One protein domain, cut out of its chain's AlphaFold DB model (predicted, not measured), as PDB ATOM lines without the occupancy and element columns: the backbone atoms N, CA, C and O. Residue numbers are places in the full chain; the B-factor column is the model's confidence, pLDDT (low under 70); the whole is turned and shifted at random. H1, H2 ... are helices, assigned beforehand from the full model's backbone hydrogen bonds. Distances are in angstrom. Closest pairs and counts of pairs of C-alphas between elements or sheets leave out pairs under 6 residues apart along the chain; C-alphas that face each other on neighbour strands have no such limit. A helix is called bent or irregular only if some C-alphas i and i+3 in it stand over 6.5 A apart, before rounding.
ATOM      1  N   ARG A   2      18.906 107.225  95.050       75.25
ATOM      2  CA  ARG A   2      18.782 106.022  95.913       75.25
ATOM      3  C   ARG A   2      19.520 104.769  95.404       75.25
ATOM      4  O   ARG A   2      20.180 104.101  96.184       75.25
ATOM      5  N   ASN A   3      19.462 104.487  94.102       81.12
ATOM      6  CA  ASN A   3      20.122 103.304  93.531       81.12
ATOM      7  C   ASN A   3      21.653 103.441  93.519       81.12
ATOM      8  O   ASN A   3      22.347 102.484  93.822       81.12
ATOM      9  N   ILE A   4      22.180 104.641  93.249       85.75
ATOM     10  CA  ILE A   4      23.627 104.919  93.281       85.75
ATOM     11  C   ILE A   4      24.171 104.716  94.700       85.75
ATOM     12  O   ILE A   4      25.202 104.082  94.877       85.75
ATOM     13  N   PHE A   5      23.440 105.184  95.714       89.44
ATOM     14  CA  PHE A   5      23.810 104.988  97.115       89.44
ATOM     15  C   PHE A   5      23.869 103.500  97.506       89.44
ATOM     16  O   PHE A   5      24.824 103.070  98.146       89.44
ATOM     17  N   LEU A   6      22.905 102.692  97.048       90.50
ATOM     18  CA  LEU A   6      22.916 101.240  97.258       90.50
ATOM     19  C   LEU A   6      24.100 100.552  96.556       90.50
ATOM     20  O   LEU A   6      24.710  99.666  97.149       90.50
ATOM     21  N   TYR A   7      24.471 100.981  95.344       92.06
ATOM     22  CA  TYR A   7      25.655 100.454  94.653       92.06
ATOM     23  C   TYR A   7      26.962 100.802  95.373       92.06
ATOM     24  O   TYR A   7      27.834  99.946  95.485       92.06
ATOM     25  N   VAL A   8      27.089 102.022  95.905       92.56
ATOM     26  CA  VAL A   8      28.267 102.432  96.688       92.56
ATOM     27  C   VAL A   8      28.385 101.609  97.974       92.56
ATOM     28  O   VAL A   8      29.475 101.138  98.295       92.56
ATOM     29  N   ILE A   9      27.272 101.372  98.679       93.88
ATOM     30  CA  ILE A   9      27.257 100.504  99.868       93.88
ATOM     31  C   ILE A   9      27.649  99.073  99.501       93.88
ATOM     32  O   ILE A   9      28.488  98.480 100.174       93.88
ATOM     33  N   PHE A  10      27.079  98.524  98.426       94.00
ATOM     34  CA  PHE A  10      27.389  97.169  97.980       94.00
ATOM     35  C   PHE A  10      28.872  97.011  97.612       94.00
ATOM     36  O   PHE A  10      29.517  96.078  98.080       94.00
ATOM     37  N   LEU A  11      29.440  97.950  96.848       93.06
ATOM     38  CA  LEU A  11      30.869  97.950  96.513       93.06
ATOM     39  C   LEU A  11      31.754  98.076  97.759       93.06
ATOM     40  O   LEU A  11      32.752  97.369  97.869       93.06
ATOM     41  N   SER A  12      31.361  98.916  98.720       92.12
ATOM     42  CA  SER A  12      32.084  99.058  99.991       92.12
ATOM     43  C   SER A  12      32.057  97.760 100.803       92.12
ATOM     44  O   SER A  12      33.074  97.368 101.363       92.12
ATOM     45  N   LEU A  13      30.923  97.052 100.832       92.88
ATOM     46  CA  LEU A  13      30.805  95.752 101.499       92.88
ATOM     47  C   LEU A  13      31.658  94.676 100.823       92.88
ATOM     48  O   LEU A  13      32.318  93.910 101.520       92.88
ATOM     49  N   VAL A  14      31.682  94.631  99.488       91.88
ATOM     50  CA  VAL A  14      32.545  93.701  98.741       91.88
ATOM     51  C   VAL A  14      34.020  93.981  99.034       91.88
ATOM     52  O   VAL A  14      34.768  93.042  99.291       91.88
ATOM     53  N   PHE A  15      34.421  95.254  99.072       92.81
ATOM     54  CA  PHE A  15      35.782  95.655  99.427       92.81
ATOM     55  C   PHE A  15      36.149  95.266 100.871       92.81
ATOM     56  O   PHE A  15      37.192  94.662 101.114       92.81
ATOM     57  N   LEU A  16      35.265  95.532 101.837       90.06
ATOM     58  CA  LEU A  16      35.481  95.130 103.231       90.06
ATOM     59  C   LEU A  16      35.578  93.606 103.382       90.06
ATOM     60  O   LEU A  16      36.399  93.121 104.156       90.06
ATOM     61  N   LEU A  17      34.779  92.844 102.630       86.06
ATOM     62  CA  LEU A  17      34.860  91.384 102.610       86.06
ATOM     63  C   LEU A  17      36.168  90.891 101.982       86.06
ATOM     64  O   LEU A  17      36.747  89.940 102.503       86.06
ATOM     65  N   SER A  18      36.662  91.524 100.910       88.19
ATOM     66  CA  SER A  18      37.954  91.146 100.323       88.19
ATOM     67  C   SER A  18      39.118  91.418 101.271       88.19
ATOM     68  O   SER A  18      39.978  90.553 101.424       88.19
ATOM     69  N   GLU A  19      39.107  92.557 101.967       83.06
ATOM     70  CA  GLU A  19      40.105  92.879 102.995       83.06
ATOM     71  C   GLU A  19      40.013  91.910 104.178       83.06
ATOM     72  O   GLU A  19      41.023  91.397 104.648       83.06
ATOM     73  N   PHE A  20      38.799  91.573 104.621       79.88
ATOM     74  CA  PHE A  20      38.598  90.594 105.684       79.88
ATOM     75  C   PHE A  20      39.143  89.211 105.304       79.88
ATOM     76  O   PHE A  20      39.868  88.600 106.088       79.88
ATOM     77  N   VAL A  21      38.853  88.722 104.093       78.06
ATOM     78  CA  VAL A  21      39.398  87.451 103.589       78.06
ATOM     79  C   VAL A  21      40.922  87.521 103.469       78.06
ATOM     80  O   VAL A  21      41.605  86.577 103.867       78.06
ATOM     81  N   PHE A  22      41.470  88.639 102.984       78.06
ATOM     82  CA  PHE A  22      42.913  88.855 102.916       78.06
ATOM     83  C   PHE A  22      43.562  88.808 104.307       78.06
ATOM     84  O   PHE A  22      44.533  88.076 104.491       78.06
ATOM     85  N   VAL A  23      43.006  89.516 105.295       75.62
ATOM     86  CA  VAL A  23      43.487  89.520 106.685       75.62
ATOM     87  C   VAL A  23      43.376  88.135 107.308       75.62
ATOM     88  O   VAL A  23      44.316  87.688 107.958       75.62
ATOM     89  N   MET A  24      42.275  87.416 107.092       73.38
ATOM     90  CA  MET A  24      42.111  86.062 107.624       73.38
ATOM     91  C   MET A  24      43.110  85.079 107.005       73.38
ATOM     92  O   MET A  24      43.696  84.270 107.727       73.38
ATOM     93  N   ASN A  25      43.380  85.199 105.703       70.06
ATOM     94  CA  ASN A  25      44.374  84.376 105.011       70.06
ATOM     95  C   ASN A  25      45.822  84.756 105.378       70.06
ATOM     96  O   ASN A  25      46.700  83.893 105.376       70.06
ATOM     97  N   ASN A  26      46.073  86.018 105.748       71.00
ATOM     98  CA  ASN A  26      47.407  86.558 106.043       71.00
ATOM     99  C   ASN A  26      47.579  87.006 107.504       71.00
ATOM    100  O   ASN A  26      48.459  87.813 107.804       71.00
ATOM    101  N   LYS A  27      46.779  86.465 108.432       72.56
ATOM    102  CA  LYS A  27      46.691  86.921 109.833       72.56
ATOM    103  C   LYS A  27      48.053  87.098 110.508       72.56
ATOM    104  O   LYS A  27      48.253  88.065 111.228       72.56
ATOM    105  N   ASN A  28      48.994  86.189 110.259       70.94
ATOM    106  CA  ASN A  28      50.320  86.235 110.883       70.94
ATOM    107  C   ASN A  28      51.210  87.337 110.310       70.94
ATOM    108  O   ASN A  28      51.913  87.984 111.067       70.94
ATOM    109  N   ALA A  29      51.126  87.615 109.008       74.56
ATOM    110  CA  ALA A  29      51.838  88.747 108.424       74.56
ATOM    111  C   ALA A  29      51.269  90.082 108.935       74.56
ATOM    112  O   ALA A  29      52.024  91.007 109.223       74.56
ATOM    113  N   VAL A  30      49.947  90.160 109.128       79.50
ATOM    114  CA  VAL A  30      49.289  91.322 109.751       79.50
ATOM    115  C   VAL A  30      49.714  91.483 111.216       79.50
ATOM    116  O   VAL A  30      50.003  92.595 111.651       79.50
ATOM    117  N   LEU A  31      49.796  90.387 111.976       82.19
ATOM    118  CA  LEU A  31      50.285  90.404 113.358       82.19
ATOM    119  C   LEU A  31      51.772  90.764 113.441       82.19
ATOM    120  O   LEU A  31      52.142  91.574 114.283       82.19
ATOM    121  N   GLY A  32      52.604  90.224 112.551       83.88
ATOM    122  CA  GLY A  32      54.021  90.563 112.456       83.88
ATOM    123  C   GLY A  32      54.230  92.042 112.150       83.88
ATOM    124  O   GLY A  32      55.002  92.701 112.840       83.88
ATOM    125  N   TYR A  33      53.462  92.600 111.205       85.44
ATOM    126  CA  TYR A  33      53.444  94.043 110.942       85.44
ATOM    127  C   TYR A  33      53.082  94.844 112.187       85.44
ATOM    128  O   TYR A  33      53.797  95.771 112.564       85.44
ATOM    129  N   TYR A  34      51.986  94.463 112.841       89.31
ATOM    130  CA  TYR A  34      51.526  95.125 114.052       89.31
ATOM    131  C   TYR A  34      52.610  95.130 115.136       89.31
ATOM    132  O   TYR A  34      52.925  96.185 115.681       89.31
ATOM    133  N   TYR A  35      53.206  93.976 115.433       91.06
ATOM    134  CA  TYR A  35      54.244  93.876 116.453       91.06
ATOM    135  C   TYR A  35      55.510  94.641 116.078       91.06
ATOM    136  O   TYR A  35      56.078  95.315 116.934       91.06
ATOM    137  N   PHE A  36      55.928  94.597 114.816       91.12
ATOM    138  CA  PHE A  36      57.116  95.310 114.363       91.12
ATOM    139  C   PHE A  36      56.953  96.835 114.444       91.12
ATOM    140  O   PHE A  36      57.830  97.528 114.962       91.12
ATOM    141  N   GLU A  37      55.810  97.373 114.011       92.00
ATOM    142  CA  GLU A  37      55.547  98.814 114.119       92.00
ATOM    143  C   GLU A  37      55.410  99.262 115.578       92.00
ATOM    144  O   GLU A  37      55.930 100.314 115.951       92.00
ATOM    145  N   ARG A  38      54.802  98.437 116.440       95.31
ATOM    146  CA  ARG A  38      54.774  98.691 117.887       95.31
ATOM    147  C   ARG A  38      56.166  98.677 118.513       95.31
ATOM    148  O   ARG A  38      56.456  99.533 119.341       95.31
ATOM    149  N   ALA A  39      57.038  97.760 118.094       94.38
ATOM    150  CA  ALA A  39      58.424  97.731 118.547       94.38
ATOM    151  C   ALA A  39      59.155  99.031 118.172       94.38
ATOM    152  O   ALA A  39      59.803  99.635 119.023       94.38
ATOM    153  N   LYS A  40      58.994  99.517 116.934       94.81
ATOM    154  CA  LYS A  40      59.577 100.797 116.495       94.81
ATOM    155  C   LYS A  40      59.032 101.994 117.272       94.81
ATOM    156  O   LYS A  40      59.808 102.862 117.659       94.81
ATOM    157  N   GLU A  41      57.724 102.037 117.520       96.56
ATOM    158  CA  GLU A  41      57.080 103.084 118.324       96.56
ATOM    159  C   GLU A  41      57.631 103.109 119.761       96.56
ATOM    160  O   GLU A  41      57.935 104.177 120.295       96.56
ATOM    161  N   SER A  42      57.802 101.939 120.384       95.81
ATOM    162  CA  SER A  42      58.401 101.825 121.717       95.81
ATOM    163  C   SER A  42      59.884 102.212 121.723       95.81
ATOM    164  O   SER A  42      60.308 102.921 122.636       95.81
ATOM    165  N   ALA A  43      60.650 101.833 120.694       94.56
ATOM    166  CA  ALA A  43      62.058 102.211 120.556       94.56
ATOM    167  C   ALA A  43      62.221 103.728 120.392       94.56
ATOM    168  O   ALA A  43      63.129 104.326 120.965       94.56
ATOM    169  N   ASP A  44      61.311 104.374 119.656       94.88
ATOM    170  CA  ASP A  44      61.300 105.828 119.488       94.88
ATOM    171  C   ASP A  44      61.038 106.574 120.803       94.88
ATOM    172  O   ASP A  44      61.594 107.643 121.045       94.88
ATOM    173  N   ARG A  45      60.246 105.970 121.693       95.12
ATOM    174  CA  ARG A  45      59.987 106.471 123.051       95.12
ATOM    175  C   ARG A  45      61.089 106.134 124.057       95.12
ATOM    176  O   ARG A  45      60.965 106.507 125.221       95.12
ATOM    177  N   GLY A  46      62.128 105.408 123.643       92.06
ATOM    178  CA  GLY A  46      63.195 104.938 124.525       92.06
ATOM    179  C   GLY A  46      62.808 103.760 125.426       92.06
ATOM    180  O   GLY A  46      63.532 103.449 126.368       92.06
ATOM    181  N   ASN A  47      61.679 103.090 125.171       93.56
ATOM    182  CA  ASN A  47      61.247 101.922 125.940       93.56
ATOM    183  C   ASN A  47      61.745 100.622 125.286       93.56
ATOM    184  O   ASN A  47      61.020  99.945 124.547       93.56
ATOM    185  N   PHE A  48      63.005 100.267 125.543       91.94
ATOM    186  CA  PHE A  48      63.655  99.121 124.897       91.94
ATOM    187  C   PHE A  48      63.207  97.767 125.443       91.94
ATOM    188  O   PHE A  48      63.107  96.809 124.677       91.94
ATOM    189  N   GLN A  49      62.802  97.695 126.713       91.81
ATOM    190  CA  GLN A  49      62.167  96.486 127.240       91.81
ATOM    191  C   GLN A  49      60.868  96.174 126.484       91.81
ATOM    192  O   GLN A  49      60.638  95.040 126.065       91.81
ATOM    193  N   GLU A  50      60.019  97.179 126.263       92.62
ATOM    194  CA  GLU A  50      58.776  97.002 125.507       92.62
ATOM    195  C   GLU A  50      59.035  96.715 124.023       92.62
ATOM    196  O   GLU A  50      58.361  95.868 123.435       92.62
ATOM    197  N   THR A  51      60.058  97.352 123.445       93.50
ATOM    198  CA  THR A  51      60.531  97.077 122.079       93.50
ATOM    199  C   THR A  51      60.828  95.592 121.892       93.50
ATOM    200  O   THR A  51      60.268  94.950 121.002       93.50
ATOM    201  N   VAL A  52      61.658  95.022 122.770       90.88
ATOM    202  CA  VAL A  52      62.019  93.600 122.726       90.88
ATOM    203  C   VAL A  52      60.798  92.716 122.981       90.88
ATOM    204  O   VAL A  52      60.600  91.740 122.259       90.88
ATOM    205  N   ASN A  53      59.927  93.082 123.925       89.94
ATOM    206  CA  ASN A  53      58.705  92.323 124.205       89.94
ATOM    207  C   ASN A  53      57.793  92.205 122.972       89.94
ATOM    208  O   ASN A  53      57.179  91.158 122.762       89.94
ATOM    209  N   PHE A  54      57.684  93.248 122.145       92.25
ATOM    210  CA  PHE A  54      56.915  93.172 120.902       92.25
ATOM    211  C   PHE A  54      57.563  92.250 119.864       92.25
ATOM    212  O   PHE A  54      56.857  91.452 119.246       92.25
ATOM    213  N   LEU A  55      58.888  92.297 119.709       90.62
ATOM    214  CA  LEU A  55      59.612  91.395 118.805       90.62
ATOM    215  C   LEU A  55      59.505  89.929 119.251       90.62
ATOM    216  O   LEU A  55      59.304  89.044 118.420       90.62
ATOM    217  N   VAL A  56      59.574  89.669 120.559       87.44
ATOM    218  CA  VAL A  56      59.379  88.333 121.143       87.44
ATOM    219  C   VAL A  56      57.960  87.829 120.878       87.44
ATOM    220  O   VAL A  56      57.801  86.722 120.371       87.44
ATOM    221  N   LYS A  57      56.927  88.656 121.093       86.00
ATOM    222  CA  LYS A  57      55.533  88.292 120.768       86.00
ATOM    223  C   LYS A  57      55.337  87.948 119.295       86.00
ATOM    224  O   LYS A  57      54.544  87.064 118.964       86.00
ATOM    225  N   TRP A  58      56.047  88.637 118.403       86.12
ATOM    226  CA  TRP A  58      56.051  88.270 116.992       86.12
ATOM    227  C   TRP A  58      56.690  86.891 116.787       86.12
ATOM    228  O   TRP A  58      56.061  86.019 116.185       86.12
ATOM    229  N   ALA A  59      57.873  86.652 117.354       84.12
ATOM    230  CA  ALA A  59      58.559  85.367 117.244       84.12
ATOM    231  C   ALA A  59      57.703  84.200 117.759       84.12
ATOM    232  O   ALA A  59      57.563  83.189 117.074       84.12
ATOM    233  N   GLU A  60      57.067  84.361 118.920       79.50
ATOM    234  CA  GLU A  60      56.150  83.370 119.494       79.50
ATOM    235  C   GLU A  60      54.978  83.061 118.556       79.50
ATOM    236  O   GLU A  60      54.651  81.893 118.332       79.50
ATOM    237  N   SER A  61      54.366  84.094 117.969       77.38
ATOM    238  CA  SER A  61      53.263  83.934 117.016       77.38
ATOM    239  C   SER A  61      53.685  83.119 115.786       77.38
ATOM    240  O   SER A  61      52.931  82.255 115.325       77.38
ATOM    241  N   ASP A  62      54.889  83.362 115.262       75.62
ATOM    242  CA  ASP A  62      55.409  82.641 114.097       75.62
ATOM    243  C   ASP A  62      55.784  81.188 114.437       75.62
ATOM    244  O   ASP A  62      55.487  80.274 113.657       75.62
ATOM    245  N   MET A  63      56.345  80.946 115.627       74.62
ATOM    246  CA  MET A  63      56.662  79.601 116.121       74.62
ATOM    247  C   MET A  63      55.398  78.750 116.341       74.62
ATOM    248  O   MET A  63      55.367  77.582 115.936       74.62
ATOM    249  N   GLN A  64      54.336  79.327 116.918       67.00
ATOM    250  CA  GLN A  64      53.068  78.634 117.195       67.00
ATOM    251  C   GLN A  64      52.361  78.151 115.920       67.00
ATOM    252  O   GLN A  64      51.793  77.058 115.903       67.00
ATOM    253  N   LYS A  65      52.422  78.918 114.822       63.25
ATOM    254  CA  LYS A  65      51.793  78.552 113.538       63.25
ATOM    255  C   LYS A  65      52.410  77.297 112.912       63.25
ATOM    256  O   LYS A  65      51.719  76.551 112.221       63.25
ATOM    257  N   LYS A  66      53.718  77.098 113.092       53.81
ATOM    258  CA  LYS A  66      54.482  76.050 112.395       53.81
ATOM    259  C   LYS A  66      54.730  74.798 113.245       53.81
ATOM    260  O   LYS A  66      55.436  73.918 112.776       53.81
ATOM    261  N   GLY A  67      54.150  74.707 114.448       46.19
ATOM    262  CA  GLY A  67      54.421  73.606 115.379       46.19
ATOM    263  C   GLY A  67      55.847  73.624 115.933       46.19
ATOM    264  O   GLY A  67      56.365  72.571 116.277       46.19
ATOM    265  N   GLY A  68      56.480  74.803 115.987       38.47
ATOM    266  CA  GLY A  68      57.906  74.914 116.256       38.47
ATOM    267  C   GLY A  68      58.737  74.347 115.103       38.47
ATOM    268  O   GLY A  68      59.042  73.166 115.063       38.47
ATOM    269  N   ASN A  93      71.087 100.867 128.591       90.19
ATOM    270  CA  ASN A  93      72.363 101.143 127.951       90.19
ATOM    271  C   ASN A  93      72.131 102.089 126.772       90.19
ATOM    272  O   ASN A  93      71.586 101.691 125.747       90.19
ATOM    273  N   ASP A  94      72.531 103.352 126.917       90.94
ATOM    274  CA  ASP A  94      72.203 104.406 125.951       90.94
ATOM    275  C   ASP A  94      72.815 104.164 124.561       90.94
ATOM    276  O   ASP A  94      72.200 104.513 123.550       90.94
ATOM    277  N   SER A  95      73.998 103.542 124.504       92.00
ATOM    278  CA  SER A  95      74.663 103.205 123.243       92.00
ATOM    279  C   SER A  95      73.902 102.096 122.516       92.00
ATOM    280  O   SER A  95      73.459 102.287 121.382       92.00
ATOM    281  N   LEU A  96      73.606 101.000 123.223       92.38
ATOM    282  CA  LEU A  96      72.813  99.899 122.680       92.38
ATOM    283  C   LEU A  96      71.414 100.356 122.255       92.38
ATOM    284  O   LEU A  96      70.936 100.011 121.177       92.38
ATOM    285  N   ASN A  97      70.757 101.159 123.089       92.94
ATOM    286  CA  ASN A  97      69.450 101.747 122.822       92.94
ATOM    287  C   ASN A  97      69.447 102.505 121.486       92.94
ATOM    288  O   ASN A  97      68.589 102.295 120.619       92.94
ATOM    289  N   LYS A  98      70.437 103.380 121.289       92.50
ATOM    290  CA  LYS A  98      70.588 104.146 120.053       92.50
ATOM    291  C   LYS A  98      70.783 103.226 118.845       92.50
ATOM    292  O   LYS A  98      70.116 103.431 117.826       92.50
ATOM    293  N   ASP A  99      71.638 102.217 118.962       92.56
ATOM    294  CA  ASP A  99      71.946 101.298 117.865       92.56
ATOM    295  C   ASP A  99      70.754 100.413 117.494       92.56
ATOM    296  O   ASP A  99      70.414 100.306 116.313       92.56
ATOM    297  N   ILE A 100      70.041  99.868 118.487       92.81
ATOM    298  CA  ILE A 100      68.799  99.114 118.271       92.81
ATOM    299  C   ILE A 100      67.767  99.991 117.567       92.81
ATOM    300  O   ILE A 100      67.159  99.556 116.587       92.81
ATOM    301  N   ARG A 101      67.570 101.236 118.019       93.94
ATOM    302  CA  ARG A 101      66.624 102.151 117.370       93.94
ATOM    303  C   ARG A 101      67.021 102.392 115.914       93.94
ATOM    304  O   ARG A 101      66.183 102.244 115.029       93.94
ATOM    305  N   ASN A 102      68.278 102.737 115.649       92.38
ATOM    306  CA  ASN A 102      68.745 103.006 114.288       92.38
ATOM    307  C   ASN A 102      68.587 101.781 113.377       92.38
ATOM    308  O   ASN A 102      68.108 101.914 112.250       92.38
ATOM    309  N   TYR A 103      68.910 100.593 113.888       90.81
ATOM    310  CA  TYR A 103      68.728  99.332 113.181       90.81
ATOM    311  C   TYR A 103      67.254  99.043 112.862       90.81
ATOM    312  O   TYR A 103      66.902  98.815 111.707       90.81
ATOM    313  N   LEU A 104      66.356  99.125 113.849       91.06
ATOM    314  CA  LEU A 104      64.927  98.868 113.627       91.06
ATOM    315  C   LEU A 104      64.302  99.851 112.628       91.06
ATOM    316  O   LEU A 104      63.425  99.471 111.850       91.06
ATOM    317  N   PHE A 105      64.757 101.105 112.620       90.62
ATOM    318  CA  PHE A 105      64.283 102.117 111.676       90.62
ATOM    319  C   PHE A 105      64.886 101.982 110.272       90.62
ATOM    320  O   PHE A 105      64.283 102.475 109.316       90.62
ATOM    321  N   SER A 106      66.025 101.300 110.114       87.19
ATOM    322  CA  SER A 106      66.583 101.004 108.790       87.19
ATOM    323  C   SER A 106      65.838  99.870 108.080       87.19
ATOM    324  O   SER A 106      65.790  99.817 106.846       87.19
ATOM    325  N   ILE A 107      65.213  98.974 108.847       85.06
ATOM    326  CA  ILE A 107      64.453  97.853 108.312       85.06
ATOM    327  C   ILE A 107      63.139  98.356 107.705       85.06
ATOM    328  O   ILE A 107      62.238  98.849 108.389       85.06
ATOM    329  N   LYS A 108      62.976  98.157 106.393       80.06
ATOM    330  CA  LYS A 108      61.670  98.340 105.746       80.06
ATOM    331  C   LYS A 108      60.861  97.065 105.928       80.06
ATOM    332  O   LYS A 108      61.260  96.013 105.432       80.06
ATOM    333  N   PHE A 109      59.695  97.167 106.568       72.50
ATOM    334  CA  PHE A 109      58.849  96.007 106.867       72.50
ATOM    335  C   PHE A 109      58.515  95.159 105.637       72.50
ATOM    336  O   PHE A 109      58.450  93.942 105.733       72.50
ATOM    337  N   ILE A 110      58.362  95.773 104.460       65.44
ATOM    338  CA  ILE A 110      58.095  95.032 103.222       65.44
ATOM    339  C   ILE A 110      59.144  93.946 102.942       65.44
ATOM    340  O   ILE A 110      58.828  92.898 102.391       65.44
ATOM    341  N   ASN A 111      60.375  94.156 103.398       66.12
ATOM    342  CA  ASN A 111      61.439  93.185 103.243       66.12
ATOM    343  C   ASN A 111      61.352  92.025 104.250       66.12
ATOM    344  O   ASN A 111      61.848  90.939 103.964       66.12
ATOM    345  N   LEU A 112      60.703  92.253 105.395       66.56
ATOM    346  CA  LEU A 112      60.330  91.226 106.370       66.56
ATOM    347  C   LEU A 112      59.058  90.480 105.937       66.56
ATOM    348  O   LEU A 112      58.885  89.313 106.252       66.56
ATOM    349  N   PHE A 113      58.160  91.153 105.216       63.03
ATOM    350  CA  PHE A 113      56.865  90.620 104.793       63.03
ATOM    351  C   PHE A 113      56.986  89.509 103.743       63.03
ATOM    352  O   PHE A 113      56.230  88.541 103.776       63.03
ATOM    353  N   PHE A 114      57.922  89.652 102.800       54.94
ATOM    354  CA  PHE A 114      58.105  88.688 101.709       54.94
ATOM    355  C   PHE A 114      59.077  87.554 102.033       54.94
ATOM    356  O   PHE A 114      59.050  86.521 101.367       54.94
ATOM    357  N   ASN A 115      59.921  87.733 103.045       54.19
ATOM    358  CA  ASN A 115      60.927  86.762 103.436       54.19
ATOM    359  C   ASN A 115      60.480  86.107 104.750       54.19
ATOM    360  O   ASN A 115      60.291  86.805 105.739       54.19
ATOM    361  N   ASP A 116      60.299  84.782 104.719       64.31
ATOM    362  CA  ASP A 116      59.824  83.885 105.793       64.31
ATOM    363  C   ASP A 116      60.500  84.137 107.171       64.31
ATOM    364  O   ASP A 116      61.406  84.956 107.286       64.31
ATOM    365  N   TYR A 117      60.108  83.409 108.227       67.69
ATOM    366  CA  TYR A 117      60.646  83.489 109.615       67.69
ATOM    367  C   TYR A 117      62.173  83.689 109.756       67.69
ATOM    368  O   TYR A 117      62.646  84.242 110.746       67.69
ATOM    369  N   TYR A 118      62.937  83.272 108.752       76.19
ATOM    370  CA  TYR A 118      64.315  83.649 108.454       76.19
ATOM    371  C   TYR A 118      64.658  85.124 108.707       76.19
ATOM    372  O   TYR A 118      65.664  85.420 109.346       76.19
ATOM    373  N   SER A 119      63.818  86.056 108.260       79.06
ATOM    374  CA  SER A 119      64.066  87.492 108.431       79.06
ATOM    375  C   SER A 119      63.979  87.909 109.889       79.06
ATOM    376  O   SER A 119      64.791  88.699 110.358       79.06
ATOM    377  N   LEU A 120      63.011  87.357 110.623       85.31
ATOM    378  CA  LEU A 120      62.890  87.615 112.051       85.31
ATOM    379  C   LEU A 120      64.042  86.956 112.817       85.31
ATOM    380  O   LEU A 120      64.609  87.581 113.704       85.31
ATOM    381  N   SER A 121      64.447  85.740 112.435       86.56
ATOM    382  CA  SER A 121      65.648  85.091 112.976       86.56
ATOM    383  C   SER A 121      66.877  85.984 112.810       86.56
ATOM    384  O   SER A 121      67.609  86.216 113.773       86.56
ATOM    385  N   ARG A 122      67.039  86.587 111.626       85.75
ATOM    386  CA  ARG A 122      68.109  87.547 111.358       85.75
ATOM    387  C   ARG A 122      68.030  88.786 112.252       85.75
ATOM    388  O   ARG A 122      69.059  89.187 112.783       85.75
ATOM    389  N   VAL A 123      66.838  89.353 112.455       89.69
ATOM    390  CA  VAL A 123      66.637  90.476 113.391       89.69
ATOM    391  C   VAL A 123      67.136  90.111 114.784       89.69
ATOM    392  O   VAL A 123      67.870  90.879 115.394       89.69
ATOM    393  N   PHE A 124      66.795  88.922 115.274       91.88
ATOM    394  CA  PHE A 124      67.276  88.446 116.567       91.88
ATOM    395  C   PHE A 124      68.800  88.248 116.595       91.88
ATOM    396  O   PHE A 124      69.438  88.686 117.546       91.88
ATOM    397  N   TYR A 125      69.408  87.671 115.557       91.44
ATOM    398  CA  TYR A 125      70.870  87.562 115.468       91.44
ATOM    399  C   TYR A 125      71.558  88.937 115.521       91.44
ATOM    400  O   TYR A 125      72.456  89.146 116.336       91.44
ATOM    401  N   ASP A 126      71.086  89.888 114.715       91.62
ATOM    402  CA  ASP A 126      71.625  91.247 114.655       91.62
ATOM    403  C   ASP A 126      71.491  91.977 116.004       91.62
ATOM    404  O   ASP A 126      72.437  92.620 116.450       91.62
ATOM    405  N   LEU A 127      70.355  91.833 116.699       93.00
ATOM    406  CA  LEU A 127      70.182  92.369 118.055       93.00
ATOM    407  C   LEU A 127      71.156  91.741 119.057       93.00
ATOM    408  O   LEU A 127      71.677  92.446 119.924       93.00
ATOM    409  N   GLY A 128      71.420  90.439 118.932       93.69
ATOM    410  CA  GLY A 128      72.443  89.750 119.714       93.69
ATOM    411  C   GLY A 128      73.804  90.407 119.534       93.69
ATOM    412  O   GLY A 128      74.405  90.853 120.511       93.69
ATOM    413  N   VAL A 129      74.251  90.529 118.285       92.56
ATOM    414  CA  VAL A 129      75.535  91.147 117.931       92.56
ATOM    415  C   VAL A 129      75.634  92.588 118.429       92.56
ATOM    416  O   VAL A 129      76.621  92.934 119.072       92.56
ATOM    417  N   LEU A 130      74.613  93.418 118.189       92.56
ATOM    418  CA  LEU A 130      74.590  94.802 118.675       92.56
ATOM    419  C   LEU A 130      74.723  94.865 120.198       92.56
ATOM    420  O   LEU A 130      75.442  95.716 120.717       92.56
ATOM    421  N   SER A 131      74.062  93.950 120.912       93.31
ATOM    422  CA  SER A 131      74.151  93.873 122.371       93.31
ATOM    423  C   SER A 131      75.556  93.525 122.837       93.31
ATOM    424  O   SER A 131      76.054  94.145 123.770       93.31
ATOM    425  N   PHE A 132      76.209  92.577 122.164       92.00
ATOM    426  CA  PHE A 132      77.598  92.227 122.444       92.00
ATOM    427  C   PHE A 132      78.543  93.415 122.209       92.00
ATOM    428  O   PHE A 132      79.349  93.738 123.071       92.00
ATOM    429  N   GLN A 133      78.397  94.116 121.082       91.00
ATOM    430  CA  GLN A 133      79.234  95.272 120.726       91.00
ATOM    431  C   GLN A 133      79.062  96.481 121.657       91.00
ATOM    432  O   GLN A 133      79.940  97.337 121.713       91.00
ATOM    433  N   ASN A 134      77.936  96.561 122.365       92.88
ATOM    434  CA  ASN A 134      77.611  97.644 123.288       92.88
ATOM    435  C   ASN A 134      77.700  97.191 124.758       92.88
ATOM    436  O   ASN A 134      76.867  97.589 125.571       92.88
ATOM    437  N   ASP A 135      78.651  96.323 125.110       91.75
ATOM    438  CA  ASP A 135      78.929  95.883 126.492       91.75
ATOM    439  C   ASP A 135      77.734  95.223 127.224       91.75
ATOM    440  O   ASP A 135      77.700  95.120 128.449       91.75
ATOM    441  N   SER A 136      76.723  94.762 126.483       92.94
ATOM    442  CA  SER A 136      75.527  94.080 127.006       92.94
ATOM    443  C   SER A 136      75.520  92.610 126.578       92.94
ATOM    444  O   SER A 136      74.516  92.051 126.131       92.94
ATOM    445  N   GLU A 137      76.683  91.975 126.707       91.44
ATOM    446  CA  GLU A 137      77.020  90.648 126.178       91.44
ATOM    447  C   GLU A 137      76.087  89.540 126.693       91.44
ATOM    448  O   GLU A 137      75.800  88.572 125.990       91.44
ATOM    449  N   TYR A 138      75.528  89.709 127.895       88.62
ATOM    450  CA  TYR A 138      74.580  88.773 128.506       88.62
ATOM    451  C   TYR A 138      73.278  88.589 127.695       88.62
ATOM    452  O   TYR A 138      72.560  87.596 127.886       88.62
ATOM    453  N   LEU A 139      72.950  89.534 126.805       91.00
ATOM    454  CA  LEU A 139      71.797  89.469 125.906       91.00
ATOM    455  C   LEU A 139      72.075  88.639 124.649       91.00
ATOM    456  O   LEU A 139      71.134  88.062 124.097       91.00
ATOM    457  N   PHE A 140      73.338  88.534 124.223       92.00
ATOM    458  CA  PHE A 140      73.740  87.816 123.011       92.00
ATOM    459  C   PHE A 140      73.169  86.389 122.950       92.00
ATOM    460  O   PHE A 140      72.402  86.104 122.023       92.00
ATOM    461  N   PRO A 141      73.413  85.502 123.939       89.31
ATOM    462  CA  PRO A 141      72.911  84.132 123.874       89.31
ATOM    463  C   PRO A 141      71.380  84.054 123.903       89.31
ATOM    464  O   PRO A 141      70.808  83.138 123.317       89.31
ATOM    465  N   ARG A 142      70.694  85.019 124.534       88.12
ATOM    466  CA  ARG A 142      69.221  85.051 124.602       88.12
ATOM    467  C   ARG A 142      68.612  85.389 123.248       88.12
ATOM    468  O   ARG A 142      67.692  84.712 122.794       88.12
ATOM    469  N   PHE A 143      69.134  86.421 122.597       91.38
ATOM    470  CA  PHE A 143      68.689  86.785 121.260       91.38
ATOM    471  C   PHE A 143      69.017  85.678 120.253       91.38
ATOM    472  O   PHE A 143      68.162  85.301 119.449       91.38
ATOM    473  N   LEU A 144      70.202  85.076 120.357       89.81
ATOM    474  CA  LEU A 144      70.629  84.017 119.453       89.81
ATOM    475  C   LEU A 144      69.826  82.721 119.624       89.81
ATOM    476  O   LEU A 144      69.474  82.080 118.639       89.81
ATOM    477  N   GLN A 145      69.439  82.378 120.853       86.56
ATOM    478  CA  GLN A 145      68.487  81.298 121.133       86.56
ATOM    479  C   GLN A 145      67.154  81.502 120.407       86.56
ATOM    480  O   GLN A 145      66.621  80.565 119.808       86.56
ATOM    481  N   THR A 146      66.616  82.722 120.419       85.38
ATOM    482  CA  THR A 146      65.393  83.037 119.672       85.38
ATOM    483  C   THR A 146      65.618  82.930 118.166       85.38
ATOM    484  O   THR A 146      64.782  82.344 117.475       85.38
ATOM    485  N   ALA A 147      66.757  83.409 117.657       87.38
ATOM    486  CA  ALA A 147      67.125  83.263 116.250       87.38
ATOM    487  C   ALA A 147      67.191  81.784 115.821       87.38
ATOM    488  O   ALA A 147      66.596  81.421 114.803       87.38
ATOM    489  N   ILE A 148      67.834  80.925 116.621       84.44
ATOM    490  CA  ILE A 148      67.918  79.472 116.396       84.44
ATOM    491  C   ILE A 148      66.525  78.844 116.403       84.44
ATOM    492  O   ILE A 148      66.197  78.079 115.507       84.44
ATOM    493  N   ASN A 149      65.670  79.185 117.369       79.50
ATOM    494  CA  ASN A 149      64.315  78.629 117.431       79.50
ATOM    495  C   ASN A 149      63.448  79.052 116.235       79.50
ATOM    496  O   ASN A 149      62.575  78.297 115.803       79.50
ATOM    497  N   LEU A 150      63.680  80.251 115.695       79.31
ATOM    498  CA  LEU A 150      63.027  80.703 114.472       79.31
ATOM    499  C   LEU A 150      63.580  79.978 113.247       79.31
ATOM    500  O   LEU A 150      62.821  79.722 112.322       79.31
ATOM    501  N   SER A 151      64.874  79.665 113.204       80.75
ATOM    502  CA  SER A 151      65.523  79.057 112.035       80.75
ATOM    503  C   SER A 151      66.556  77.986 112.412       80.75
ATOM    504  O   SER A 151      67.757  78.184 112.212       80.75
ATOM    505  N   PRO A 152      66.113  76.827 112.929       78.00
ATOM    506  CA  PRO A 152      67.016  75.807 113.462       78.00
ATOM    507  C   PRO A 152      67.851  75.088 112.398       78.00
ATOM    508  O   PRO A 152      68.783  74.378 112.748       78.00
ATOM    509  N   GLN A 153      67.541  75.267 111.115       76.44
ATOM    510  CA  GLN A 153      68.298  74.742 109.976       76.44
ATOM    511  C   GLN A 153      69.549  75.565 109.627       76.44
ATOM    512  O   GLN A 153      70.264  75.218 108.690       76.44
ATOM    513  N   HIS A 154      69.782  76.693 110.300       79.94
ATOM    514  CA  HIS A 154      70.918  77.564 110.019       79.94
ATOM    515  C   HIS A 154      72.052  77.334 111.018       79.94
ATOM    516  O   HIS A 154      72.096  77.960 112.076       79.94
ATOM    517  N   SER A 155      73.000  76.471 110.646       79.62
ATOM    518  CA  SER A 155      74.187  76.117 111.447       79.62
ATOM    519  C   SER A 155      74.995  77.307 111.937       79.62
ATOM    520  O   SER A 155      75.502  77.268 113.053       79.62
ATOM    521  N   TYR A 156      75.104  78.373 111.141       81.75
ATOM    522  CA  TYR A 156      75.894  79.547 111.513       81.75
ATOM    523  C   TYR A 156      75.427  80.162 112.853       81.75
ATOM    524  O   TYR A 156      76.247  80.657 113.621       81.75
ATOM    525  N   LEU A 157      74.130  80.062 113.186       86.25
ATOM    526  CA  LEU A 157      73.586  80.529 114.468       86.25
ATOM    527  C   LEU A 157      74.069  79.676 115.651       86.25
ATOM    528  O   LEU A 157      74.318  80.201 116.733       86.25
ATOM    529  N   TYR A 158      74.214  78.366 115.447       87.06
ATOM    530  CA  TYR A 158      74.751  77.446 116.453       87.06
ATOM    531  C   TYR A 158      76.238  77.684 116.668       87.06
ATOM    532  O   TYR A 158      76.691  77.709 117.808       87.06
ATOM    533  N   VAL A 159      76.974  77.905 115.577       87.44
ATOM    534  CA  VAL A 159      78.397  78.243 115.609       87.44
ATOM    535  C   VAL A 159      78.633  79.528 116.399       87.44
ATOM    536  O   VAL A 159      79.453  79.528 117.308       87.44
ATOM    537  N   GLU A 160      77.868  80.590 116.135       89.75
ATOM    538  CA  GLU A 160      77.948  81.848 116.893       89.75
ATOM    539  C   GLU A 160      77.646  81.650 118.386       89.75
ATOM    540  O   GLU A 160      78.340  82.203 119.243       89.75
ATOM    541  N   LEU A 161      76.654  80.818 118.721       90.44
ATOM    542  CA  LEU A 161      76.273  80.578 120.111       90.44
ATOM    543  C   LEU A 161      77.329  79.758 120.856       90.44
ATOM    544  O   LEU A 161      77.692  80.091 121.981       90.44
ATOM    545  N   ALA A 162      77.834  78.698 120.232       90.00
ATOM    546  CA  ALA A 162      78.896  77.886 120.805       90.00
ATOM    547  C   ALA A 162      80.194  78.680 120.941       90.00
ATOM    548  O   ALA A 162      80.844  78.622 121.977       90.00
ATOM    549  N   ASN A 163      80.541  79.474 119.929       90.31
ATOM    550  CA  ASN A 163      81.691  80.367 119.964       90.31
ATOM    551  C   ASN A 163      81.604  81.376 121.121       90.31
ATOM    552  O   ASN A 163      82.589  81.594 121.827       90.31
ATOM    553  N   PHE A 164      80.420  81.946 121.368       91.12
ATOM    554  CA  PHE A 164      80.178  82.728 122.577       91.12
ATOM    555  C   PHE A 164      80.487  81.892 123.825       91.12
ATOM    556  O   PHE A 164      81.329  82.288 124.619       91.12
ATOM    557  N   TYR A 165      79.907  80.703 123.982       90.19
ATOM    558  CA  TYR A 165      80.150  79.883 125.174       90.19
ATOM    559  C   TYR A 165      81.619  79.480 125.373       90.19
ATOM    560  O   TYR A 165      82.112  79.557 126.501       90.19
ATOM    561  N   TYR A 166      82.356  79.176 124.301       89.75
ATOM    562  CA  TYR A 166      83.800  78.958 124.377       89.75
ATOM    563  C   TYR A 166      84.554  80.184 124.913       89.75
ATOM    564  O   TYR A 166      85.409  80.027 125.785       89.75
ATOM    565  N   ASN A 167      84.220  81.399 124.455       88.81
ATOM    566  CA  ASN A 167      84.853  82.637 124.936       88.81
ATOM    567  C   ASN A 167      84.676  82.862 126.448       88.81
ATOM    568  O   ASN A 167      85.556  83.436 127.087       88.81
ATOM    569  N   TYR A 168      83.573  82.386 127.035       90.19
ATOM    570  CA  TYR A 168      83.304  82.497 128.478       90.19
ATOM    571  C   TYR A 168      83.628  81.216 129.260       90.19
ATOM    572  O   TYR A 168      83.216  81.082 130.414       90.19
ATOM    573  N   GLY A 169      84.354  80.268 128.659       89.50
ATOM    574  CA  GLY A 169      84.781  79.030 129.318       89.50
ATOM    575  C   GLY A 169      83.661  78.020 129.595       89.50
ATOM    576  O   GLY A 169      83.874  77.078 130.355       89.50
ATOM    577  N   GLN A 170      82.486  78.187 128.984       89.88
ATOM    578  CA  GLN A 170      81.348  77.260 129.050       89.88
ATOM    579  C   GLN A 170      81.509  76.170 127.980       89.88
ATOM    580  O   GLN A 170      80.781  76.109 126.990       89.88
ATOM    581  N   ILE A 171      82.562  75.365 128.139       88.56
ATOM    582  CA  ILE A 171      83.019  74.400 127.128       88.56
ATOM    583  C   ILE A 171      81.978  73.304 126.885       88.56
ATOM    584  O   ILE A 171      81.678  72.990 125.736       88.56
ATOM    585  N   GLU A 172      81.397  72.756 127.955       86.81
ATOM    586  CA  GLU A 172      80.409  71.677 127.860       86.81
ATOM    587  C   GLU A 172      79.153  72.137 127.104       86.81
ATOM    588  O   GLU A 172      78.659  71.431 126.224       86.81
ATOM    589  N   GLU A 173      78.660  73.346 127.388       85.38
ATOM    590  CA  GLU A 173      77.521  73.932 126.681       85.38
ATOM    591  C   GLU A 173      77.828  74.198 125.205       85.38
ATOM    592  O   GLU A 173      76.968  73.987 124.345       85.38
ATOM    593  N   ALA A 174      79.043  74.657 124.903       87.75
ATOM    594  CA  ALA A 174      79.470  74.920 123.536       87.75
ATOM    595  C   ALA A 174      79.533  73.631 122.696       87.75
ATOM    596  O   ALA A 174      79.011  73.597 121.577       87.75
ATOM    597  N   GLU A 175      80.108  72.561 123.252       86.56
ATOM    598  CA  GLU A 175      80.178  71.245 122.608       86.56
ATOM    599  C   GLU A 175      78.792  70.620 122.433       86.56
ATOM    600  O   GLU A 175      78.487  70.105 121.357       86.56
ATOM    601  N   ASP A 176      77.913  70.732 123.435       84.00
ATOM    602  CA  ASP A 176      76.515  70.293 123.335       84.00
ATOM    603  C   ASP A 176      75.788  70.972 122.154       84.00
ATOM    604  O   ASP A 176      75.035  70.348 121.395       84.00
ATOM    605  N   ILE A 177      76.055  72.262 121.939       84.00
ATOM    606  CA  ILE A 177      75.468  73.032 120.841       84.00
ATOM    607  C   ILE A 177      76.010  72.606 119.477       84.00
ATOM    608  O   ILE A 177      75.213  72.368 118.562       84.00
ATOM    609  N   LEU A 178      77.333  72.504 119.326       80.69
ATOM    610  CA  LEU A 178      77.948  72.163 118.040       80.69
ATOM    611  C   LEU A 178      77.718  70.707 117.648       80.69
ATOM    612  O   LEU A 178      77.333  70.450 116.512       80.69
ATOM    613  N   LEU A 179      77.935  69.777 118.576       74.88
ATOM    614  CA  LEU A 179      78.034  68.351 118.266       74.88
ATOM    615  C   LEU A 179      76.698  67.615 118.369       74.88
ATOM    616  O   LEU A 179      76.551  66.542 117.808       74.88
ATOM    617  N   TYR A 180      75.703  68.163 119.071       71.94
ATOM    618  CA  TYR A 180      74.437  67.445 119.279       71.94
ATOM    619  C   TYR A 180      73.224  68.225 118.793       71.94
ATOM    620  O   TYR A 180      72.302  67.657 118.199       71.94
ATOM    621  N   LYS A 181      73.198  69.537 119.025       73.50
ATOM    622  CA  LYS A 181      72.054  70.367 118.632       73.50
ATOM    623  C   LYS A 181      72.099  70.755 117.165       73.50
ATOM    624  O   LYS A 181      71.063  70.679 116.510       73.50
ATOM    625  N   CYS A 182      73.270  71.119 116.650       74.62
ATOM    626  CA  CYS A 182      73.420  71.459 115.240       74.62
ATOM    627  C   CYS A 182      73.244  70.231 114.325       74.62
ATOM    628  O   CYS A 182      72.496  70.303 113.350       74.62
ATOM    629  N   GLU A 183      73.843  69.082 114.672       63.50
ATOM    630  CA  GLU A 183      73.785  67.854 113.855       63.50
ATOM    631  C   GLU A 183      72.360  67.315 113.641       63.50
ATOM    632  O   GLU A 183      72.037  66.737 112.600       63.50
ATOM    633  N   LYS A 184      71.465  67.545 114.610       63.09
ATOM    634  CA  LYS A 184      70.065  67.097 114.556       63.09
ATOM    635  C   LYS A 184      69.296  67.674 113.357       63.09
ATOM    636  O   LYS A 184      68.319  67.071 112.905       63.09
ATOM    637  N   TYR A 185      69.725  68.819 112.832       60.59
ATOM    638  CA  TYR A 185      69.112  69.496 111.694       60.59
ATOM    639  C   TYR A 185      69.980  69.258 110.448       60.59
ATOM    640  O   TYR A 185      70.749  70.115 110.030       60.59
ATOM    641  N   GLN A 186      69.836  68.057 109.867       52.66
ATOM    642  CA  GLN A 186      70.632  67.424 108.787       52.66
ATOM    643  C   GLN A 186      70.957  68.256 107.523       52.66
ATOM    644  O   GLN A 186      71.604  67.753 106.611       52.66
ATOM    645  N   THR A 187      70.514  69.506 107.409       52.59
ATOM    646  CA  THR A 187      70.866  70.400 106.295       52.59
ATOM    647  C   THR A 187      72.096  71.265 106.568       52.59
ATOM    648  O   THR A 187      72.507  72.003 105.677       52.59
ATOM    649  N   SER A 188      72.665  71.225 107.778       53.62
ATOM    650  CA  SER A 188      73.685  72.190 108.201       53.62
ATOM    651  C   SER A 188      74.899  71.594 108.928       53.62
ATOM    652  O   SER A 188      75.732  72.349 109.434       53.62
ATOM    653  N   THR A 189      75.012  70.264 108.958       56.09
ATOM    654  CA  THR A 189      76.120  69.500 109.563       56.09
ATOM    655  C   THR A 189      77.494  69.969 109.080       56.09
ATOM    656  O   THR A 189      78.379  70.174 109.907       56.09
ATOM    657  N   ASP A 190      77.639  70.322 107.798       67.00
ATOM    658  CA  ASP A 190      78.927  70.738 107.223       67.00
ATOM    659  C   ASP A 190      79.562  71.942 107.930       67.00
ATOM    660  O   ASP A 190      80.778  72.016 108.039       67.00
ATOM    661  N   TRP A 191      78.769  72.904 108.407       73.12
ATOM    662  CA  TRP A 191      79.311  74.155 108.950       73.12
ATOM    663  C   TRP A 191      79.717  74.033 110.421       73.12
ATOM    664  O   TRP A 191      80.747  74.568 110.818       73.12
ATOM    665  N   CYS A 192      78.930  73.314 111.223       79.12
ATOM    666  CA  CYS A 192      79.249  73.078 112.632       79.12
ATOM    667  C   CYS A 192      80.432  72.117 112.784       79.12
ATOM    668  O   CYS A 192      81.347  72.411 113.552       79.12
ATOM    669  N   GLU A 193      80.455  71.029 112.006       77.94
ATOM    670  CA  GLU A 193      81.585  70.093 111.968       77.94
ATOM    671  C   GLU A 193      82.855  70.789 111.467       77.94
ATOM    672  O   GLU A 193      83.897  70.706 112.113       77.94
ATOM    673  N   ASN A 194      82.767  71.554 110.370       80.81
ATOM    674  CA  ASN A 194      83.912  72.294 109.835       80.81
ATOM    675  C   ASN A 194      84.455  73.323 110.833       80.81
ATOM    676  O   ASN A 194      85.669  73.405 111.015       80.81
ATOM    677  N   TYR A 195      83.576  74.078 111.502       82.88
ATOM    678  CA  TYR A 195      83.992  75.023 112.534       82.88
ATOM    679  C   TYR A 195      84.695  74.309 113.695       82.88
ATOM    680  O   TYR A 195      85.764  74.737 114.133       82.88
ATOM    681  N   TYR A 196      84.129  73.194 114.162       84.38
ATOM    682  CA  TYR A 196      84.718  72.401 115.235       84.38
ATOM    683  C   TYR A 196      86.098  71.844 114.853       84.38
ATOM    684  O   TYR A 196      87.063  72.025 115.595       84.38
ATOM    685  N   ASP A 197      86.220  71.208 113.686       84.50
ATOM    686  CA  ASP A 197      87.470  70.582 113.244       84.50
ATOM    687  C   ASP A 197      88.571  71.600 112.923       84.50
ATOM    688  O   ASP A 197      89.743  71.327 113.197       84.50
ATOM    689  N   ASN A 198      88.223  72.756 112.350       83.38
ATOM    690  CA  ASN A 198      89.213  73.760 111.961       83.38
ATOM    691  C   ASN A 198      89.625  74.652 113.127       83.38
ATOM    692  O   ASN A 198      90.821  74.896 113.279       83.38
ATOM    693  N   HIS A 199      88.673  75.092 113.954       82.88
ATOM    694  CA  HIS A 199      88.955  76.059 115.010       82.88
ATOM    695  C   HIS A 199      89.105  75.398 116.380       82.88
ATOM    696  O   HIS A 199      90.157  75.470 117.010       82.88
ATOM    697  N   ILE A 200      88.073  74.690 116.835       86.25
ATOM    698  CA  ILE A 200      88.018  74.210 118.221       86.25
ATOM    699  C   ILE A 200      89.053  73.111 118.484       86.25
ATOM    700  O   ILE A 200      89.851  73.200 119.417       86.25
ATOM    701  N   LYS A 201      89.076  72.076 117.644       84.50
ATOM    702  CA  LYS A 201      89.908  70.879 117.831       84.50
ATOM    703  C   LYS A 201      91.410  71.164 117.800       84.50
ATOM    704  O   LYS A 201      92.178  70.471 118.463       84.50
ATOM    705  N   ASN A 202      91.821  72.174 117.036       81.88
ATOM    706  CA  ASN A 202      93.224  72.566 116.898       81.88
ATOM    707  C   ASN A 202      93.659  73.598 117.948       81.88
ATOM    708  O   ASN A 202      94.829  73.977 117.974       81.88
ATOM    709  N   GLY A 203      92.745  74.025 118.826       74.00
ATOM    710  CA  GLY A 203      93.017  75.041 119.835       74.00
ATOM    711  C   GLY A 203      93.135  76.455 119.268       74.00
ATOM    712  O   GLY A 203      93.745  77.300 119.923       74.00
ATOM    713  N   ASP A 204      92.572  76.724 118.083       80.25
ATOM    714  CA  ASP A 204      92.391  78.106 117.645       80.25
ATOM    715  C   ASP A 204      91.381  78.780 118.574       80.25
ATOM    716  O   ASP A 204      90.345  78.218 118.942       80.25
ATOM    717  N   TYR A 205      91.712  80.000 118.984       66.62
ATOM    718  CA  TYR A 205      90.912  80.714 119.962       66.62
ATOM    719  C   TYR A 205      89.559  81.138 119.381       66.62
ATOM    720  O   TYR A 205      89.487  81.490 118.198       66.62
ATOM    721  N   PRO A 206      88.495  81.143 120.204       73.81
ATOM    722  CA  PRO A 206      87.163  81.489 119.737       73.81
ATOM    723  C   PRO A 206      87.138  82.933 119.219       73.81
ATOM    724  O   PRO A 206      87.789  83.829 119.761       73.81
ATOM    725  N   LEU A 207      86.412  83.151 118.126       80.38
ATOM    726  CA  LEU A 207      86.312  84.450 117.466       80.38
ATOM    727  C   LEU A 207      85.407  85.390 118.265       80.38
ATOM    728  O   LEU A 207      84.629  84.964 119.115       80.38
ATOM    729  N   THR A 208      85.457  86.692 117.998       84.19
ATOM    730  CA  THR A 208      84.494  87.617 118.606       84.19
ATOM    731  C   THR A 208      83.092  87.364 118.030       84.19
ATOM    732  O   THR A 208      82.965  87.277 116.806       84.19
ATOM    733  N   PRO A 209      82.039  87.253 118.863       85.50
ATOM    734  CA  PRO A 209      80.658  87.151 118.398       85.50
ATOM    735  C   PRO A 209      80.295  88.191 117.330       85.50
ATOM    736  O   PRO A 209      80.648  89.368 117.441       85.50
ATOM    737  N   GLY A 210      79.589  87.753 116.284       82.00
ATOM    738  CA  GLY A 210      79.297  88.565 115.097       82.00
ATOM    739  C   GLY A 210      80.305  88.409 113.951       82.00
ATOM    740  O   GLY A 210      80.179  89.090 112.932       82.00
ATOM    741  N   PHE A 211      81.279  87.502 114.062       81.12
ATOM    742  CA  PHE A 211      82.225  87.199 112.981       81.12
ATOM    743  C   PHE A 211      81.550  86.653 111.711       81.12
ATOM    744  O   PHE A 211      82.131  86.726 110.629       81.12
ATOM    745  N   LEU A 212      80.305  86.170 111.811       76.88
ATOM    746  CA  LEU A 212      79.517  85.696 110.671       76.88
ATOM    747  C   LEU A 212      78.532  86.736 110.136       76.88
ATOM    748  O   LEU A 212      77.699  86.395 109.297       76.88
ATOM    749  N   LEU A 213      78.600  88.006 110.551       72.38
ATOM    750  CA  LEU A 213      77.673  89.061 110.105       72.38
ATOM    751  C   LEU A 213      77.622  89.241 108.580       72.38
ATOM    752  O   LEU A 213      76.541  89.471 108.027       72.38
ATOM    753  N   GLU A 214      78.775  89.143 107.912       64.12
ATOM    754  CA  GLU A 214      78.887  89.229 106.450       64.12
ATOM    755  C   GLU A 214      78.412  87.943 105.770       64.12
ATOM    756  O   GLU A 214      77.685  87.987 104.775       64.12
ATOM    757  N   GLU A 215      78.764  86.785 106.328       59.81
ATOM    758  CA  GLU A 215      78.439  85.485 105.740       59.81
ATOM    759  C   GLU A 215      76.966  85.130 105.889       59.81
ATOM    760  O   GLU A 215      76.347  84.644 104.945       59.81
ATOM    761  N   SER A 216      76.371  85.477 107.027       58.66
ATOM    762  CA  SER A 216      74.931  85.415 107.264       58.66
ATOM    763  C   SER A 216      74.155  86.224 106.214       58.66
ATOM    764  O   SER A 216      73.086  85.796 105.795       58.66
ATOM    765  N   GLY A 217      74.711  87.325 105.690       56.97
ATOM    766  CA  GLY A 217      74.129  88.080 104.570       56.97
ATOM    767  C   GLY A 217      74.038  87.299 103.250       56.97
ATOM    768  O   GLY A 217      73.248  87.663 102.388       56.97
ATOM    769  N   ARG A 218      74.791  86.200 103.086       53.25
ATOM    770  CA  ARG A 218      74.672  85.290 101.929       53.25
ATOM    771  C   ARG A 218      73.524  84.288 102.075       53.25
ATOM    772  O   ARG A 218      73.047  83.769 101.069       53.25
ATOM    773  N   PHE A 219      73.072  84.028 103.304       50.06
ATOM    774  CA  PHE A 219      71.958  83.116 103.590       50.06
ATOM    775  C   PHE A 219      70.587  83.810 103.545       50.06
ATOM    776  O   PHE A 219      69.571  83.134 103.387       50.06
ATOM    777  N   TYR A 220      70.545  85.145 103.624       50.22
ATOM    778  CA  TYR A 220      69.317  85.938 103.515       50.22
ATOM    779  C   TYR A 220      69.405  86.901 102.331       50.22
ATOM    780  O   TYR A 220      70.362  87.650 102.209       50.22
ATOM    781  N   ASN A 221      68.371  86.954 101.486       48.16
ATOM    782  CA  ASN A 221      68.245  87.956 100.417       48.16
ATOM    783  C   ASN A 221      67.887  89.345 100.996       48.16
ATOM    784  O   ASN A 221      66.837  89.909 100.675       48.16
ATOM    785  N   TYR A 222      68.706  89.877 101.908       45.88
ATOM    786  CA  TYR A 222      68.431  91.109 102.648       45.88
ATOM    787  C   TYR A 222      69.716  91.910 102.939       45.88
ATOM    788  O   TYR A 222      70.763  91.289 103.118       45.88
ATOM    789  N   PRO A 223      69.686  93.263 103.001       46.88
ATOM    790  CA  PRO A 223      70.850  94.052 103.386       46.88
ATOM    791  C   PRO A 223      71.292  93.661 104.796       46.88
ATOM    792  O   PRO A 223      70.513  93.718 105.748       46.88
ATOM    793  N   SER A 224      72.544  93.230 104.917       52.97
ATOM    794  CA  SER A 224      73.164  92.893 106.194       52.97
ATOM    795  C   SER A 224      73.293  94.137 107.076       52.97
ATOM    796  O   SER A 224      73.380  95.260 106.568       52.97
ATOM    797  N   LEU A 225      73.395  93.938 108.397       53.97
ATOM    798  CA  LEU A 225      73.777  94.977 109.369       53.97
ATOM    799  C   LEU A 225      74.994  95.803 108.894       53.97
ATOM    800  O   LEU A 225      75.068  97.007 109.123       53.97
ATOM    801  N   VAL A 226      75.900  95.159 108.148       50.47
ATOM    802  CA  VAL A 226      77.099  95.739 107.524       50.47
ATOM    803  C   VAL A 226      76.766  96.876 106.551       50.47
ATOM    804  O   VAL A 226      77.461  97.888 106.526       50.47
ATOM    805  N   SER A 227      75.674  96.772 105.787       48.00
ATOM    806  CA  SER A 227      75.221  97.847 104.886       48.00
ATOM    807  C   SER A 227      74.633  99.055 105.631       48.00
ATOM    808  O   SER A 227      74.664 100.182 105.135       48.00
ATOM    809  N   THR A 228      74.131  98.831 106.845       48.94
ATOM    810  CA  THR A 228      73.492  99.853 107.676       48.94
ATOM    811  C   THR A 228      74.496 100.622 108.532       48.94
ATOM    812  O   THR A 228      74.349 101.825 108.708       48.94
ATOM    813  N   LEU A 229      75.524  99.943 109.049       42.34
ATOM    814  CA  LEU A 229      76.582 100.565 109.854       42.34
ATOM    815  C   LEU A 229      77.633 101.295 109.002       42.34
ATOM    816  O   LEU A 229      78.296 102.193 109.501       42.34
ATOM    817  N   SER A 230      77.767 100.957 107.715       36.88
ATOM    818  CA  SER A 230      78.658 101.658 106.771       36.88
ATOM    819  C   SER A 230      78.043 102.911 106.133       36.88
ATOM    820  O   SER A 230      78.721 103.609 105.380       36.88
ATOM    821  N   SER A 231      76.763 103.195 106.404       34.66
ATOM    822  CA  SER A 231      76.013 104.332 105.846       34.66
ATOM    823  C   SER A 231      75.599 105.388 106.885       34.66
ATOM    824  O   SER A 231      74.881 106.330 106.534       34.66
TER     825      SER A 231
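This is residues 2 to 68 and 93 to 231 of the 232 residues of an uncharacterized protein of Candidatus Woesebacteria bacterium RBG_16_42_24 (UniProt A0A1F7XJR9). A compact slab of helical hairpins stacked side by side, H2 with H3, H6 with H7 and H8 with H9, has one long helix, H1, sticking out at one end with residues 2 to 21. H4 packs on H2 and H6, and H10 closes the other end beside H8 and H9; from there residues 201 to 212 fold back to the short H11 and H12 on one side of the slab. The 206 printed residues hold twelve named helices, H1 to H12 in order, and no named strand: the class is all helix. The whole is loose, with a radius of gyration of the C-alphas of 20.5 A and spans of 84 by 40 by 26 A, H1 making much of the length.

H1, residues 2 to 25, is about perpendicular, at 84 degrees, to H2, residues 27 to 44; they are close but not clearly touching. H2 touches H3, residues 48 to 65, in a hairpin at a shallow tilt of 10 degrees, the C-alphas of Ala 39 and Thr 51 being 4.2 A apart. H4, residues 94 to 106, touches H2 at Ala 43 and Arg 101, C-alphas 5.6 A apart, with residues 40 to 44 of H2 alone. H5, residues 109 to 113, touches H2, closest at the C-alphas of Ala 29 and Phe 113, 6.5 A. H6, residues 118 to 133, and H7, residues 137 to 150, form a hairpin at 9 degrees, closest at the C-alphas of Ser 121 and Ala 147, 4.0 A. H8, residues 155 to 167, touches H7, C-alphas 148 and 157 being 6.1 A apart, and forms a hairpin with H9, residues 171 to 181, at Ala 162 and Ala 174, C-alphas 4.1 A apart. H10, residues 189 to 200, touches H8, the same way, at the C-alphas of Ser 155 and Cys 192, 6.0 A. H2, H3, H4, H6, H7, H8, H9 and H10 are a bundle, helices grouped together and mostly aligned. H11, residues 213 to 219, and H12, residues 225 to 229, only just touch, with 3 pairs of C-alphas within 8 A. Every O i to N i+4 pair is within hydrogen-bond range but in H7, 8 of 10, H9, 6 of 7, and H11, 0 of 3, with 3 of 4 O i to N i+3 pairs.

H1 is 34.7 A long from C-alpha 2 at (18.782, 106.022, 95.913); H2 is 25.8 A, H3 26.3 A, H6 22.5 A and H7 20.8 A. H7 is only just irregular, C-alphas 138 and 141 being 6.8 A apart. H12 ends at C-alpha 229, (76.582, 100.565, 109.854).

The C-alphas of Arg 2 and Asn 202, the two farthest apart, are 84.3 A apart. Residues 69 to 92 are not printed, and C-alphas 68 and 93 are 32.2 A apart across this cut. The link from H10 to H11 is long. Mean pLDDT of the printed part is 80.1; 40 residues are under 70, among them 214 to 231.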